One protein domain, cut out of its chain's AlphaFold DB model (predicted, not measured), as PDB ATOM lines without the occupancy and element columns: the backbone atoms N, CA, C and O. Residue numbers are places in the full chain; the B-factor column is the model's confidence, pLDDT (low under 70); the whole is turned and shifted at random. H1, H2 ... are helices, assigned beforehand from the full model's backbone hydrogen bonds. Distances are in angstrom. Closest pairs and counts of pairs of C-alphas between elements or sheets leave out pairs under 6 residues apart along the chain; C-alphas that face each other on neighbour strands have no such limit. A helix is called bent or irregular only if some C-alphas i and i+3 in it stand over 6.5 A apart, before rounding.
ATOM      1  N   ALA A 119     121.116 148.629 132.553       87.94
ATOM      2  CA  ALA A 119     120.043 149.264 133.318       87.94
ATOM      3  C   ALA A 119     119.747 150.673 132.786       87.94
ATOM      4  O   ALA A 119     118.624 150.966 132.385       87.94
ATOM      5  N   ARG A 120     120.778 151.503 132.655       88.56
ATOM      6  CA  ARG A 120     120.703 152.861 132.125       88.56
ATOM      7  C   ARG A 120     120.255 152.889 130.670       88.56
ATOM      8  O   ARG A 120     119.575 153.828 130.258       88.56
ATOM      9  N   TRP A 121     120.641 151.894 129.874       93.69
ATOM     10  CA  TRP A 121     120.123 151.751 128.517       93.69
ATOM     11  C   TRP A 121     118.609 151.481 128.510       93.69
ATOM     12  O   TRP A 121     117.888 152.166 127.781       93.69
ATOM     13  N   ARG A 122     118.109 150.573 129.366       92.62
ATOM     14  CA  ARG A 122     116.661 150.319 129.501       92.62
ATOM     15  C   ARG A 122     115.908 151.568 129.950       92.62
ATOM     16  O   ARG A 122     114.879 151.878 129.359       92.62
ATOM     17  N   ASP A 123     116.444 152.320 130.910       93.75
ATOM     18  CA  ASP A 123     115.829 153.570 131.373       93.75
ATOM     19  C   ASP A 123     115.717 154.599 130.241       93.75
ATOM     20  O   ASP A 123     114.684 155.243 130.073       93.75
ATOM     21  N   ARG A 124     116.758 154.729 129.407       94.94
ATOM     22  CA  ARG A 124     116.729 155.611 128.229       94.94
ATOM     23  C   ARG A 124     115.720 155.152 127.185       94.94
ATOM     24  O   ARG A 124     115.045 155.992 126.595       94.94
ATOM     25  N   LEU A 125     115.631 153.844 126.949       95.88
ATOM     26  CA  LEU A 125     114.666 153.271 126.018       95.88
ATOM     27  C   LEU A 125     113.236 153.539 126.497       95.88
ATOM     28  O   LEU A 125     112.398 153.990 125.719       95.88
ATOM     29  N   GLN A 126     112.980 153.332 127.787       95.62
ATOM     30  CA  GLN A 126     111.688 153.598 128.407       95.62
ATOM     31  C   GLN A 126     111.330 155.090 128.354       95.62
ATOM     32  O   GLN A 126     110.235 155.435 127.914       95.62
ATOM     33  N   ALA A 127     112.269 155.978 128.687       95.38
ATOM     34  CA  ALA A 127     112.065 157.422 128.593       95.38
ATOM     35  C   ALA A 127     111.739 157.875 127.156       95.38
ATOM     36  O   ALA A 127     110.842 158.693 126.951       95.38
ATOM     37  N   ALA A 128     112.413 157.316 126.144       95.25
ATOM     38  CA  ALA A 128     112.116 157.607 124.740       95.25
ATOM     39  C   ALA A 128     110.712 157.119 124.324       95.25
ATOM     40  O   ALA A 128     110.005 157.816 123.592       95.25
ATOM     41  N   ARG A 129     110.267 155.956 124.828       95.75
ATOM     42  CA  ARG A 129     108.897 155.456 124.607       95.75
ATOM     43  C   ARG A 129     107.851 156.366 125.241       95.75
ATOM     44  O   ARG A 129     106.845 156.662 124.597       95.75
ATOM     45  N   GLU A 130     108.080 156.817 126.470       94.25
ATOM     46  CA  GLU A 130     107.179 157.724 127.194       94.25
ATOM     47  C   GLU A 130     107.071 159.090 126.506       94.25
ATOM     48  O   GLU A 130     105.971 159.620 126.345       94.25
ATOM     49  N   ALA A 131     108.190 159.603 125.992       95.00
ATOM     50  CA  ALA A 131     108.229 160.812 125.172       95.00
ATOM     51  C   ALA A 131     107.602 160.637 123.771       95.00
ATOM     52  O   ALA A 131     107.469 161.616 123.041       95.00
ATOM     53  N   ASN A 132     107.193 159.418 123.390       92.69
ATOM     54  CA  ASN A 132     106.740 159.061 122.042       92.69
ATOM     55  C   ASN A 132     107.733 159.485 120.943       92.69
ATOM     56  O   ASN A 132     107.319 159.986 119.895       92.69
ATOM     57  N   ASP A 133     109.028 159.248 121.170       95.81
ATOM     58  CA  ASP A 133     110.097 159.490 120.197       95.81
ATOM     59  C   ASP A 133     110.490 158.178 119.477       95.81
ATOM     60  O   ASP A 133     111.373 157.446 119.934       95.81
ATOM     61  N   PRO A 134     109.824 157.828 118.358       95.44
ATOM     62  CA  PRO A 134     110.063 156.568 117.661       95.44
ATOM     63  C   PRO A 134     111.456 156.468 117.033       95.44
ATOM     64  O   PRO A 134     111.989 155.364 116.921       95.44
ATOM     65  N   VAL A 135     112.044 157.596 116.619       94.88
ATOM     66  CA  VAL A 135     113.378 157.618 116.006       94.88
ATOM     67  C   VAL A 135     114.406 157.264 117.067       94.88
ATOM     68  O   VAL A 135     115.214 156.357 116.865       94.88
ATOM     69  N   ARG A 136     114.305 157.891 118.244       95.31
ATOM     70  CA  ARG A 136     115.225 157.621 119.342       95.31
ATOM     71  C   ARG A 136     115.120 156.195 119.876       95.31
ATOM     72  O   ARG A 136     116.135 155.610 120.248       95.31
ATOM     73  N   VAL A 137     113.917 155.619 119.897       97.12
ATOM     74  CA  VAL A 137     113.710 154.210 120.276       97.12
ATOM     75  C   VAL A 137     114.441 153.261 119.318       97.12
ATOM     76  O   VAL A 137     115.097 152.333 119.787       97.12
ATOM     77  N   LEU A 138     114.376 153.498 118.000       95.94
ATOM     78  CA  LEU A 138     115.110 152.686 117.018       95.94
ATOM     79  C   LEU A 138     116.625 152.823 117.171       95.94
ATOM     80  O   LEU A 138     117.316 151.811 117.202       95.94
ATOM     81  N   GLU A 139     117.134 154.046 117.327       94.25
ATOM     82  CA  GLU A 139     118.567 154.280 117.556       94.25
ATOM     83  C   GLU A 139     119.065 153.539 118.800       94.25
ATOM     84  O   GLU A 139     120.084 152.859 118.761       94.25
ATOM     85  N   LEU A 140     118.325 153.624 119.910       94.31
ATOM     86  CA  LEU A 140     118.683 152.916 121.137       94.31
ATOM     87  C   LEU A 140     118.637 151.400 120.951       94.31
ATOM     88  O   LEU A 140     119.456 150.702 121.544       94.31
ATOM     89  N   ARG A 141     117.721 150.879 120.130       94.38
ATOM     90  CA  ARG A 141     117.686 149.453 119.801       94.38
ATOM     91  C   ARG A 141     118.891 149.021 118.963       94.38
ATOM     92  O   ARG A 141     119.431 147.945 119.214       94.38
ATOM     93  N   GLU A 142     119.311 149.818 117.990       92.25
ATOM     94  CA  GLU A 142     120.523 149.560 117.198       92.25
ATOM     95  C   GLU A 142     121.791 149.634 118.076       92.25
ATOM     96  O   GLU A 142     122.726 148.867 117.876       92.25
ATOM     97  N   GLU A 143     121.782 150.484 119.109       91.75
ATOM     98  CA  GLU A 143     122.832 150.613 120.133       91.75
ATOM     99  C   GLU A 143     122.652 149.657 121.339       91.75
ATOM    100  O   GLU A 143     123.152 149.944 122.432       91.75
ATOM    101  N   ALA A 144     121.901 148.556 121.201       89.81
ATOM    102  CA  ALA A 144     121.646 147.652 122.323       89.81
ATOM    103  C   ALA A 144     122.955 147.038 122.875       89.81
ATOM    104  O   ALA A 144     123.788 146.586 122.087       89.81
ATOM    105  N   PRO A 145     123.147 146.983 124.210       88.06
ATOM    106  CA  PRO A 145     124.343 146.389 124.805       88.06
ATOM    107  C   PRO A 145     124.476 144.904 124.454       88.06
ATOM    108  O   PRO A 145     123.497 144.167 124.535       88.06
ATOM    109  N   GLU A 146     125.693 144.440 124.162       85.62
ATOM    110  CA  GLU A 146     125.974 143.020 123.867       85.62
ATOM    111  C   GLU A 146     125.649 142.088 125.049       85.62
ATOM    112  O   GLU A 146     125.327 140.917 124.868       85.62
ATOM    113  N   GLU A 147     125.682 142.623 126.272       86.75
ATOM    114  CA  GLU A 147     125.298 141.928 127.506       86.75
ATOM    115  C   GLU A 147     123.804 141.550 127.536       86.75
ATOM    116  O   GLU A 147     123.386 140.697 128.327       86.75
ATOM    117  N   LEU A 148     122.977 142.181 126.691       83.38
ATOM    118  CA  LEU A 148     121.580 141.810 126.509       83.38
ATOM    119  C   LEU A 148     121.541 140.517 125.682       83.38
ATOM    120  O   LEU A 148     121.620 140.534 124.458       83.38
ATOM    121  N   GLY A 149     121.446 139.375 126.364       86.00
ATOM    122  CA  GLY A 149     121.399 138.072 125.698       86.00
ATOM    123  C   GLY A 149     120.312 137.987 124.614       86.00
ATOM    124  O   GLY A 149     119.280 138.658 124.680       86.00
ATOM    125  N   GLU A 150     120.514 137.105 123.631       90.62
ATOM    126  CA  GLU A 150     119.666 136.995 122.431       90.62
ATOM    127  C   GLU A 150     118.170 136.810 122.744       90.62
ATOM    128  O   GLU A 150     117.313 137.390 122.079       90.62
ATOM    129  N   ALA A 151     117.837 136.032 123.778       90.25
ATOM    130  CA  ALA A 151     116.452 135.826 124.198       90.25
ATOM    131  C   ALA A 151     115.786 137.130 124.676       90.25
ATOM    132  O   ALA A 151     114.646 137.405 124.305       90.25
ATOM    133  N   ALA A 152     116.514 137.952 125.438       89.62
ATOM    134  CA  ALA A 152     116.016 139.235 125.926       89.62
ATOM    135  C   ALA A 152     115.859 140.249 124.782       89.62
ATOM    136  O   ALA A 152     114.898 141.015 124.767       89.62
ATOM    137  N   LEU A 153     116.766 140.224 123.798       92.12
ATOM    138  CA  LEU A 153     116.642 141.035 122.584       92.12
ATOM    139  C   LEU A 153     115.417 140.639 121.753       92.12
ATOM    140  O   LEU A 153     114.683 141.518 121.316       92.12
ATOM    141  N   LYS A 154     115.150 139.338 121.581       93.62
ATOM    142  CA  LYS A 154     113.964 138.856 120.851       93.62
ATOM    143  C   LYS A 154     112.653 139.261 121.524       93.62
ATOM    144  O   LYS A 154     111.716 139.662 120.837       93.62
ATOM    145  N   GLU A 155     112.576 139.152 122.850       94.50
ATOM    146  CA  GLU A 155     111.398 139.591 123.607       94.50
ATOM    147  C   GLU A 155     111.187 141.102 123.471       94.50
ATOM    148  O   GLU A 155     110.074 141.556 123.198       94.50
ATOM    149  N   LEU A 156     112.270 141.875 123.576       94.75
ATOM    150  CA  LEU A 156     112.221 143.312 123.364       94.75
ATOM    151  C   LEU A 156     111.770 143.667 121.945       94.75
ATOM    152  O   LEU A 156     110.922 144.537 121.785       94.75
ATOM    153  N   ASP A 157     112.308 143.008 120.921       96.44
ATOM    154  CA  ASP A 157     111.947 143.264 119.527       96.44
ATOM    155  C   ASP A 157     110.473 142.989 119.261       96.44
ATOM    156  O   ASP A 157     109.817 143.763 118.557       96.44
ATOM    157  N   ALA A 158     109.921 141.934 119.863       96.12
ATOM    158  CA  ALA A 158     108.495 141.653 119.795       96.12
ATOM    159  C   ALA A 158     107.658 142.765 120.458       96.12
ATOM    160  O   ALA A 158     106.676 143.225 119.868       96.12
ATOM    161  N   ASP A 159     108.050 143.244 121.644       97.19
ATOM    162  CA  ASP A 159     107.347 144.342 122.322       97.19
ATOM    163  C   ASP A 159     107.458 145.674 121.556       97.19
ATOM    164  O   ASP A 159     106.461 146.382 121.368       97.19
ATOM    165  N   LEU A 160     108.650 146.001 121.047       97.38
ATOM    166  CA  LEU A 160     108.877 147.180 120.214       97.38
ATOM    167  C   LEU A 160     108.066 147.098 118.920       97.38
ATOM    168  O   LEU A 160     107.413 148.077 118.560       97.38
ATOM    169  N   GLY A 161     108.037 145.940 118.256       96.69
ATOM    170  CA  GLY A 161     107.238 145.711 117.052       96.69
ATOM    171  C   GLY A 161     105.759 146.023 117.284       96.69
ATOM    172  O   GLY A 161     105.163 146.815 116.547       96.69
ATOM    173  N   LYS A 162     105.190 145.497 118.374       97.44
ATOM    174  CA  LYS A 162     103.808 145.775 118.784       97.44
ATOM    175  C   LYS A 162     103.579 147.258 119.084       97.44
ATOM    176  O   LYS A 162     102.555 147.827 118.690       97.44
ATOM    177  N   TRP A 163     104.521 147.901 119.776       97.50
ATOM    178  CA  TRP A 163     104.442 149.324 120.105       97.50
ATOM    179  C   TRP A 163     104.471 150.211 118.851       97.50
ATOM    180  O   TRP A 163     103.601 151.079 118.707       97.50
ATOM    181  N   PHE A 164     105.395 149.960 117.917       97.69
ATOM    182  CA  PHE A 164     105.500 150.683 116.646       97.69
ATOM    183  C   PHE A 164     104.264 150.487 115.774       97.69
ATOM    184  O   PHE A 164     103.716 151.468 115.271       97.69
ATOM    185  N   LEU A 165     103.767 149.255 115.640       95.81
ATOM    186  CA  LEU A 165     102.539 148.986 114.891       95.81
ATOM    187  C   LEU A 165     101.347 149.755 115.486       95.81
ATOM    188  O   LEU A 165     100.574 150.387 114.764       95.81
ATOM    189  N   GLY A 166     101.237 149.778 116.817       96.56
ATOM    190  CA  GLY A 166     100.246 150.590 117.519       96.56
ATOM    191  C   GLY A 166     100.397 152.092 117.253       96.56
ATOM    192  O   GLY A 166      99.392 152.779 117.059       96.56
ATOM    193  N   LEU A 167     101.629 152.607 117.224       95.25
ATOM    194  CA  LEU A 167     101.930 154.006 116.903       95.25
ATOM    195  C   LEU A 167     101.517 154.353 115.468       95.25
ATOM    196  O   LEU A 167     100.833 155.359 115.271       95.25
ATOM    197  N   VAL A 168     101.856 153.504 114.494       94.62
ATOM    198  CA  VAL A 168     101.464 153.675 113.087       94.62
ATOM    199  C   VAL A 168      99.945 153.724 112.968       94.62
ATOM    200  O   VAL A 168      99.403 154.689 112.434       94.62
ATOM    201  N   HIS A 169      99.229 152.763 113.557       94.81
ATOM    202  CA  HIS A 169      97.765 152.761 113.545       94.81
ATOM    203  C   HIS A 169      97.147 154.010 114.186       94.81
ATOM    204  O   HIS A 169      96.154 154.527 113.673       94.81
ATOM    205  N   ARG A 170      97.699 154.507 115.301       94.62
ATOM    206  CA  ARG A 170      97.207 155.744 115.931       94.62
ATOM    207  C   ARG A 170      97.409 156.952 115.019       94.62
ATOM    208  O   ARG A 170      96.461 157.712 114.839       94.62
ATOM    209  N   ARG A 171      98.592 157.102 114.413       92.50
ATOM    210  CA  ARG A 171      98.885 158.226 113.510       92.50
ATOM    211  C   ARG A 171      98.009 158.201 112.257       92.50
ATOM    212  O   ARG A 171      97.425 159.229 111.923       92.50
ATOM    213  N   LEU A 172      97.812 157.027 111.653       92.44
ATOM    214  CA  LEU A 172      96.911 156.845 110.505       92.44
ATOM    215  C   LEU A 172      95.460 157.243 110.807       92.44
ATOM    216  O   LEU A 172      94.766 157.737 109.928       92.44
ATOM    217  N   ARG A 173      94.989 157.036 112.042       92.38
ATOM    218  CA  ARG A 173      93.638 157.450 112.456       92.38
ATOM    219  C   ARG A 173      93.528 158.939 112.773       92.38
ATOM    220  O   ARG A 173      92.430 159.477 112.729       92.38
ATOM    221  N   SER A 174      94.633 159.583 113.141       88.06
ATOM    222  CA  SER A 174      94.632 160.971 113.617       88.06
ATOM    223  C   SER A 174      94.657 162.025 112.510       88.06
ATOM    224  O   SER A 174      94.384 163.189 112.792       88.06
ATOM    225  N   GLY A 175      94.976 161.662 111.265       85.06
ATOM    226  CA  GLY A 175      95.111 162.650 110.203       85.06
ATOM    227  C   GLY A 175      95.632 162.091 108.880       85.06
ATOM    228  O   GLY A 175      95.689 160.872 108.702       85.06
ATOM    229  N   PRO A 176      95.991 162.979 107.934       86.44
ATOM    230  CA  PRO A 176      96.511 162.577 106.635       86.44
ATOM    231  C   PRO A 176      97.827 161.809 106.783       86.44
ATOM    232  O   PRO A 176      98.618 162.066 107.692       86.44
ATOM    233  N   LEU A 177      98.072 160.880 105.858       89.38
ATOM    234  CA  LEU A 177      99.313 160.118 105.826       89.38
ATOM    235  C   LEU A 177     100.499 161.047 105.543       89.38
ATOM    236  O   LEU A 177     100.559 161.693 104.499       89.38
ATOM    237  N   GLN A 178     101.446 161.089 106.475       88.69
ATOM    238  CA  GLN A 178     102.658 161.893 106.365       88.69
ATOM    239  C   GLN A 178     103.848 161.041 105.896       88.69
ATOM    240  O   GLN A 178     103.916 159.836 106.149       88.69
ATOM    241  N   LEU A 179     104.786 161.673 105.183       90.75
ATOM    242  CA  LEU A 179     105.962 161.006 104.613       90.75
ATOM    243  C   LEU A 179     106.888 160.433 105.697       90.75
ATOM    244  O   LEU A 179     107.401 159.329 105.537       90.75
ATOM    245  N   ASP A 180     107.052 161.154 106.806       91.62
ATOM    246  CA  ASP A 180     107.842 160.732 107.968       91.62
ATOM    247  C   ASP A 180     107.351 159.390 108.534       91.62
ATOM    248  O   ASP A 180     108.159 158.535 108.889       91.62
ATOM    249  N   LEU A 181     106.033 159.167 108.558       94.25
ATOM    250  CA  LEU A 181     105.436 157.922 109.023       94.25
ATOM    251  C   LEU A 181     105.772 156.751 108.102       94.25
ATOM    252  O   LEU A 181     106.009 155.647 108.587       94.25
ATOM    253  N   VAL A 182     105.803 156.983 106.787       95.56
ATOM    254  CA  VAL A 182     106.182 155.954 105.811       95.56
ATOM    255  C   VAL A 182     107.666 155.623 105.939       95.56
ATOM    256  O   VAL A 182     108.004 154.447 105.998       95.56
ATOM    257  N   THR A 183     108.537 156.629 106.057       94.31
ATOM    258  CA  THR A 183     109.978 156.428 106.290       94.31
ATOM    259  C   THR A 183     110.243 155.697 107.604       94.31
ATOM    260  O   THR A 183     111.073 154.790 107.653       94.31
ATOM    261  N   LEU A 184     109.504 156.039 108.663       95.25
ATOM    262  CA  LEU A 184     109.579 155.333 109.936       95.25
ATOM    263  C   LEU A 184     109.137 153.875 109.782       95.25
ATOM    264  O   LEU A 184     109.855 152.982 110.215       95.25
ATOM    265  N   ALA A 185     107.980 153.621 109.165       95.88
ATOM    266  CA  ALA A 185     107.485 152.264 108.945       95.88
ATOM    267  C   ALA A 185     108.471 151.421 108.123       95.88
ATOM    268  O   ALA A 185     108.641 150.240 108.419       95.88
ATOM    269  N   ASP A 186     109.144 152.029 107.143       95.75
ATOM    270  CA  ASP A 186     110.173 151.380 106.329       95.75
ATOM    271  C   ASP A 186     111.339 150.914 107.203       95.75
ATOM    272  O   ASP A 186     111.587 149.711 107.308       95.75
ATOM    273  N   ARG A 187     111.952 151.841 107.952       95.88
ATOM    274  CA  ARG A 187     113.078 151.541 108.850       95.88
ATOM    275  C   ARG A 187     112.704 150.538 109.941       95.88
ATOM    276  O   ARG A 187     113.462 149.612 110.213       95.88
ATOM    277  N   VAL A 188     111.522 150.673 110.548       96.44
ATOM    278  CA  VAL A 188     111.024 149.696 111.533       96.44
ATOM    279  C   VAL A 188     110.904 148.315 110.896       96.44
ATOM    280  O   VAL A 188     111.293 147.324 111.508       96.44
ATOM    281  N   SER A 189     110.371 148.230 109.677       95.81
ATOM    282  CA  SER A 189     110.220 146.954 108.986       95.81
ATOM    283  C   SER A 189     111.564 146.322 108.624       95.81
ATOM    284  O   SER A 189     111.669 145.101 108.617       95.81
ATOM    285  N   GLU A 190     112.600 147.119 108.359       94.50
ATOM    286  CA  GLU A 190     113.962 146.636 108.126       94.50
ATOM    287  C   GLU A 190     114.572 146.072 109.412       94.50
ATOM    288  O   GLU A 190     114.977 144.909 109.430       94.50
ATOM    289  N   VAL A 191     114.552 146.847 110.501       95.00
ATOM    290  CA  VAL A 191     115.172 146.478 111.786       95.00
ATOM    291  C   VAL A 191     114.415 145.337 112.479       95.00
ATOM    292  O   VAL A 191     115.006 144.349 112.913       95.00
ATOM    293  N   LEU A 192     113.086 145.433 112.553       95.69
ATOM    294  CA  LEU A 192     112.221 144.496 113.282       95.69
ATOM    295  C   LEU A 192     111.524 143.490 112.366       95.69
ATOM    296  O   LEU A 192     110.607 142.790 112.792       95.69
ATOM    297  N   GLY A 193     111.936 143.386 111.105       92.62
ATOM    298  CA  GLY A 193     111.267 142.555 110.104       92.62
ATOM    299  C   GLY A 193     111.299 141.049 110.355       92.62
ATOM    300  O   GLY A 193     110.627 140.318 109.635       92.62
ATOM    301  N   HIS A 194     112.084 140.598 111.332       92.81
ATOM    302  CA  HIS A 194     112.113 139.220 111.821       92.81
ATOM    303  C   HIS A 194     110.979 138.929 112.825       92.81
ATOM    304  O   HIS A 194     110.690 137.772 113.121       92.81
ATOM    305  N   THR A 195     110.325 139.969 113.352       95.56
ATOM    306  CA  THR A 195     109.151 139.856 114.223       95.56
ATOM    307  C   THR A 195     107.867 139.797 113.399       95.56
ATOM    308  O   THR A 195     107.806 140.293 112.271       95.56
ATOM    309  N   LYS A 196     106.793 139.249 113.980       95.19
ATOM    310  CA  LYS A 196     105.465 139.222 113.344       95.19
ATOM    311  C   LYS A 196     104.950 140.629 113.006       95.19
ATOM    312  O   LYS A 196     104.422 140.847 111.914       95.19
ATOM    313  N   ASP A 197     105.097 141.577 113.930       94.62
ATOM    314  CA  ASP A 197     104.582 142.939 113.756       94.62
ATOM    315  C   ASP A 197     105.431 143.744 112.759       94.62
ATOM    316  O   ASP A 197     104.880 144.440 111.907       94.62
ATOM    317  N   GLY A 198     106.759 143.581 112.771       93.81
ATOM    318  CA  GLY A 198     107.640 144.175 111.760       93.81
ATOM    319  C   GLY A 198     107.422 143.597 110.358       93.81
ATOM    320  O   GLY A 198     107.408 144.343 109.379       93.81
ATOM    321  N   ALA A 199     107.158 142.291 110.240       93.12
ATOM    322  CA  ALA A 199     106.765 141.672 108.974       93.12
ATOM    323  C   ALA A 199     105.398 142.182 108.479       93.12
ATOM    324  O   ALA A 199     105.227 142.432 107.285       93.12
ATOM    325  N   SER A 200     104.450 142.410 109.394       94.06
ATOM    326  CA  SER A 200     103.152 143.019 109.069       94.06
ATOM    327  C   SER A 200     103.313 144.457 108.564       94.06
ATOM    328  O   SER A 200     102.685 144.835 107.576       94.06
ATOM    329  N   LEU A 201     104.204 145.245 109.180       95.00
ATOM    330  CA  LEU A 201     104.564 146.578 108.685       95.00
ATOM    331  C   LEU A 201     105.184 146.507 107.287       95.00
ATOM    332  O   LEU A 201     104.754 147.252 106.408       95.00
ATOM    333  N   ARG A 202     106.113 145.570 107.047       95.06
ATOM    334  CA  ARG A 202     106.709 145.343 105.719       95.06
ATOM    335  C   ARG A 202     105.643 145.051 104.663       95.06
ATOM    336  O   ARG A 202     105.680 145.628 103.579       95.06
ATOM    337  N   ALA A 203     104.677 144.190 104.983       94.88
ATOM    338  CA  ALA A 203     103.573 143.854 104.087       94.88
ATOM    339  C   ALA A 203     102.654 145.057 103.802       94.88
ATOM    340  O   ALA A 203     102.096 145.166 102.711       94.88
ATOM    341  N   ALA A 204     102.519 145.985 104.754       95.00
ATOM    342  CA  ALA A 204     101.728 147.203 104.594       95.00
ATOM    343  C   ALA A 204     102.445 148.312 103.794       95.00
ATOM    344  O   ALA A 204     101.777 149.218 103.284       95.00
ATOM    345  N   LEU A 205     103.778 148.255 103.645       95.50
ATOM    346  CA  LEU A 205     104.568 149.305 102.987       95.50
ATOM    347  C   LEU A 205     104.096 149.680 101.579       95.50
ATOM    348  O   LEU A 205     104.028 150.879 101.313       95.50
ATOM    349  N   PRO A 206     103.733 148.751 100.670       93.81
ATOM    350  CA  PRO A 206     103.236 149.127  99.346       93.81
ATOM    351  C   PRO A 206     102.014 150.050  99.410       93.81
ATOM    352  O   PRO A 206     101.913 151.013  98.650       93.81
ATOM    353  N   THR A 207     101.097 149.790 100.343       93.25
ATOM    354  CA  THR A 207      99.890 150.598 100.542       93.25
ATOM    355  C   THR A 207     100.220 151.948 101.173       93.25
ATOM    356  O   THR A 207      99.735 152.971 100.691       93.25
ATOM    357  N   LEU A 208     101.095 151.973 102.185       94.56
ATOM    358  CA  LEU A 208     101.562 153.218 102.805       94.56
ATOM    359  C   LEU A 208     102.302 154.111 101.795       94.56
ATOM    360  O   LEU A 208     101.999 155.292 101.665       94.56
ATOM    361  N   ARG A 209     103.220 153.544 101.010       94.69
ATOM    362  CA  ARG A 209     103.965 154.267  99.970       94.69
ATOM    363  C   ARG A 209     103.028 154.874  98.928       94.69
ATOM    364  O   ARG A 209     103.130 156.070  98.671       94.69
ATOM    365  N   ARG A 210     102.061 154.105  98.410       92.31
ATOM    366  CA  ARG A 210     101.049 154.631  97.474       92.31
ATOM    367  C   ARG A 210     100.254 155.789  98.072       92.31
ATOM    368  O   ARG A 210     100.098 156.813  97.415       92.31
ATOM    369  N   GLY A 211      99.797 155.654  99.318       90.94
ATOM    370  CA  GLY A 211      99.055 156.714 100.006       90.94
ATOM    371  C   GLY A 211      99.851 158.015 100.167       90.94
ATOM    372  O   GLY A 211      99.260 159.087 100.226       90.94
ATOM    373  N   ALA A 212     101.182 157.928 100.217       91.56
ATOM    374  CA  ALA A 212     102.085 159.072 100.323       91.56
ATOM    375  C   ALA A 212     102.589 159.593  98.958       91.56
ATOM    376  O   ALA A 212     103.477 160.443  98.922       91.56
ATOM    377  N   GLY A 213     102.055 159.092  97.836       91.94
ATOM    378  CA  GLY A 213     102.498 159.479  96.490       91.94
ATOM    379  C   GLY A 213     103.881 158.934  96.117       91.94
ATOM    380  O   GLY A 213     104.606 159.549  95.330       91.94
ATOM    381  N   LEU A 214     104.271 157.802  96.707       93.00
ATOM    382  CA  LEU A 214     105.519 157.101  96.432       93.00
ATOM    383  C   LEU A 214     105.259 155.798  95.674       93.00
ATOM    384  O   LEU A 214     104.237 155.130  95.835       93.00
ATOM    385  N   CYS A 215     106.253 155.376  94.902       94.00
ATOM    386  CA  CYS A 215     106.271 154.078  94.256       94.00
ATOM    387  C   CYS A 215     106.276 152.973  95.327       94.00
ATOM    388  O   CYS A 215     107.161 152.967  96.188       94.00
ATOM    389  N   PRO A 216     105.364 151.987  95.262       92.56
ATOM    390  CA  PRO A 216     105.300 150.910  96.250       92.56
ATOM    391  C   PRO A 216     106.567 150.045  96.289       92.56
ATOM    392  O   PRO A 216     106.896 149.505  97.346       92.56
ATOM    393  N   ARG A 217     107.307 149.948  95.173       91.31
ATOM    394  CA  ARG A 217     108.527 149.130  95.057       91.31
ATOM    395  C   ARG A 217     109.792 149.853  95.527       91.31
ATOM    396  O   ARG A 217     110.526 149.302  96.335       91.31
ATOM    397  N   CYS A 218     110.058 151.066  95.037       91.69
ATOM    398  CA  CYS A 218     111.325 151.771  95.299       91.69
ATOM    399  C   CYS A 218     111.216 152.991  96.217       91.69
ATOM    400  O   CYS A 218     112.214 153.681  96.394       91.69
ATOM    401  N   ALA A 219     110.023 153.302  96.733       92.69
ATOM    402  CA  ALA A 219     109.753 154.470  97.577       92.69
ATOM    403  C   ALA A 219     110.092 155.842  96.949       92.69
ATOM    404  O   ALA A 219     109.986 156.863  97.622       92.69
ATOM    405  N   LYS A 220     110.452 155.909  95.658       92.00
ATOM    406  CA  LYS A 220     110.644 157.179  94.938       92.00
ATOM    407  C   LYS A 220     109.299 157.862  94.663       92.00
ATOM    408  O   LYS A 220     108.314 157.146  94.474       92.00
ATOM    409  N   PRO A 221     109.243 159.202  94.556       92.69
ATOM    410  CA  PRO A 221     108.023 159.915  94.185       92.69
ATOM    411  C   PRO A 221     107.412 159.369  92.893       92.69
ATOM    412  O   PRO A 221     108.091 159.246  91.873       92.69
ATOM    413  N   TYR A 222     106.133 159.016  92.950       91.00
ATOM    414  CA  TYR A 222     105.398 158.468  91.822       91.00
ATOM    415  C   TYR A 222     103.892 158.622  92.053       91.00
ATOM    416  O   TYR A 222     103.318 157.964  92.915       91.00
ATOM    417  N   ALA A 223     103.259 159.479  91.253       83.06
ATOM    418  CA  ALA A 223     101.818 159.743  91.294       83.06
ATOM    419  C   ALA A 223     101.042 159.039  90.162       83.06
ATOM    420  O   ALA A 223      99.893 159.377  89.888       83.06
ATOM    421  N   GLY A 224     101.683 158.110  89.446       83.25
ATOM    422  CA  GLY A 224     101.036 157.388  88.356       83.25
ATOM    423  C   GLY A 224     100.069 156.314  88.858       83.25
ATOM    424  O   GLY A 224     100.125 155.886  90.007       83.25
ATOM    425  N   VAL A 225      99.189 155.860  87.965       78.62
ATOM    426  CA  VAL A 225      98.125 154.883  88.266       78.62
ATOM    427  C   VAL A 225      98.591 153.423  88.236       78.62
ATOM    428  O   VAL A 225      97.845 152.536  88.635       78.62
TER     429      VAL A 225
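What this domain is: This is residues 119 to 225 of the 282 residues of an uncharacterized protein of Planctomycetales bacterium 71-10 (UniProt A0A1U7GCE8). Three helices, H3, H4 and H5, form a bundle that runs up and down, each against the one before it, and a helical hairpin, H1 and H2, sits on one side with H1 farthest out. A tail with no named element, residues 212 to 225, follows H5 at the other end of the long axis. The printed part has 107 residues, with five named helices in the order H1 to H5 and no named strand: all helix. It is compact, with a radius of gyration of the C-alphas of 14.7 A, yet only just elongated, spanning 50 by 25 by 19 A.

How they stand to each other: H3, residues 150 to 174, touches H4, residues 179 to 191, with its residues 161 to 171 alone; this is a hairpin at a shallow tilt of 18 degrees, the closest C-alphas being Val 168 and Leu 181, 7.1 A apart. H5, residues 196 to 211, touches H3 with residues 196 to 201 alone, closest at the C-alphas of Gly 161 and Asp 197, 5.1 A. H4 and H5 form a hairpin, closest at the C-alphas of Ser 189 and Gly 198, 4.7 A. H2, residues 134 to 142, only just touches H4, with 3 pairs of C-alphas within 8 A, the closest Leu 138 and Val 188 at 7.5 A. H1, residues 119 to 130, forms a hairpin with H2, closest at the C-alphas of Ala 128 and Val 137, 5.8 A, and is apart from H3, H4 and H5. Every O i to N i+4 pair is within hydrogen-bond range in H1, H2, H3 and H4, and 10 of 12 are in H5.

Where its parts are: H3 is 35.8 A long from first to last C-alpha, H5 22.9 A, H4 18.6 A, H1 16.6 A and H2 12.6 A. H1 begins at C-alpha 119 (120.043, 149.264, 133.318), and H5 ends at C-alpha 211 (99.055, 156.714, 100.006). H5 is irregular, with C-alphas 203 and 206 7.1 A apart and a kink of 43 degrees near residue 204.

The domain as a whole: The two C-alphas farthest apart, Ala 119 and Val 225, are 50.4 A apart. The printed part has no cut and no long link. Its mean pLDDT is 93.0, and no printed residue is under 70.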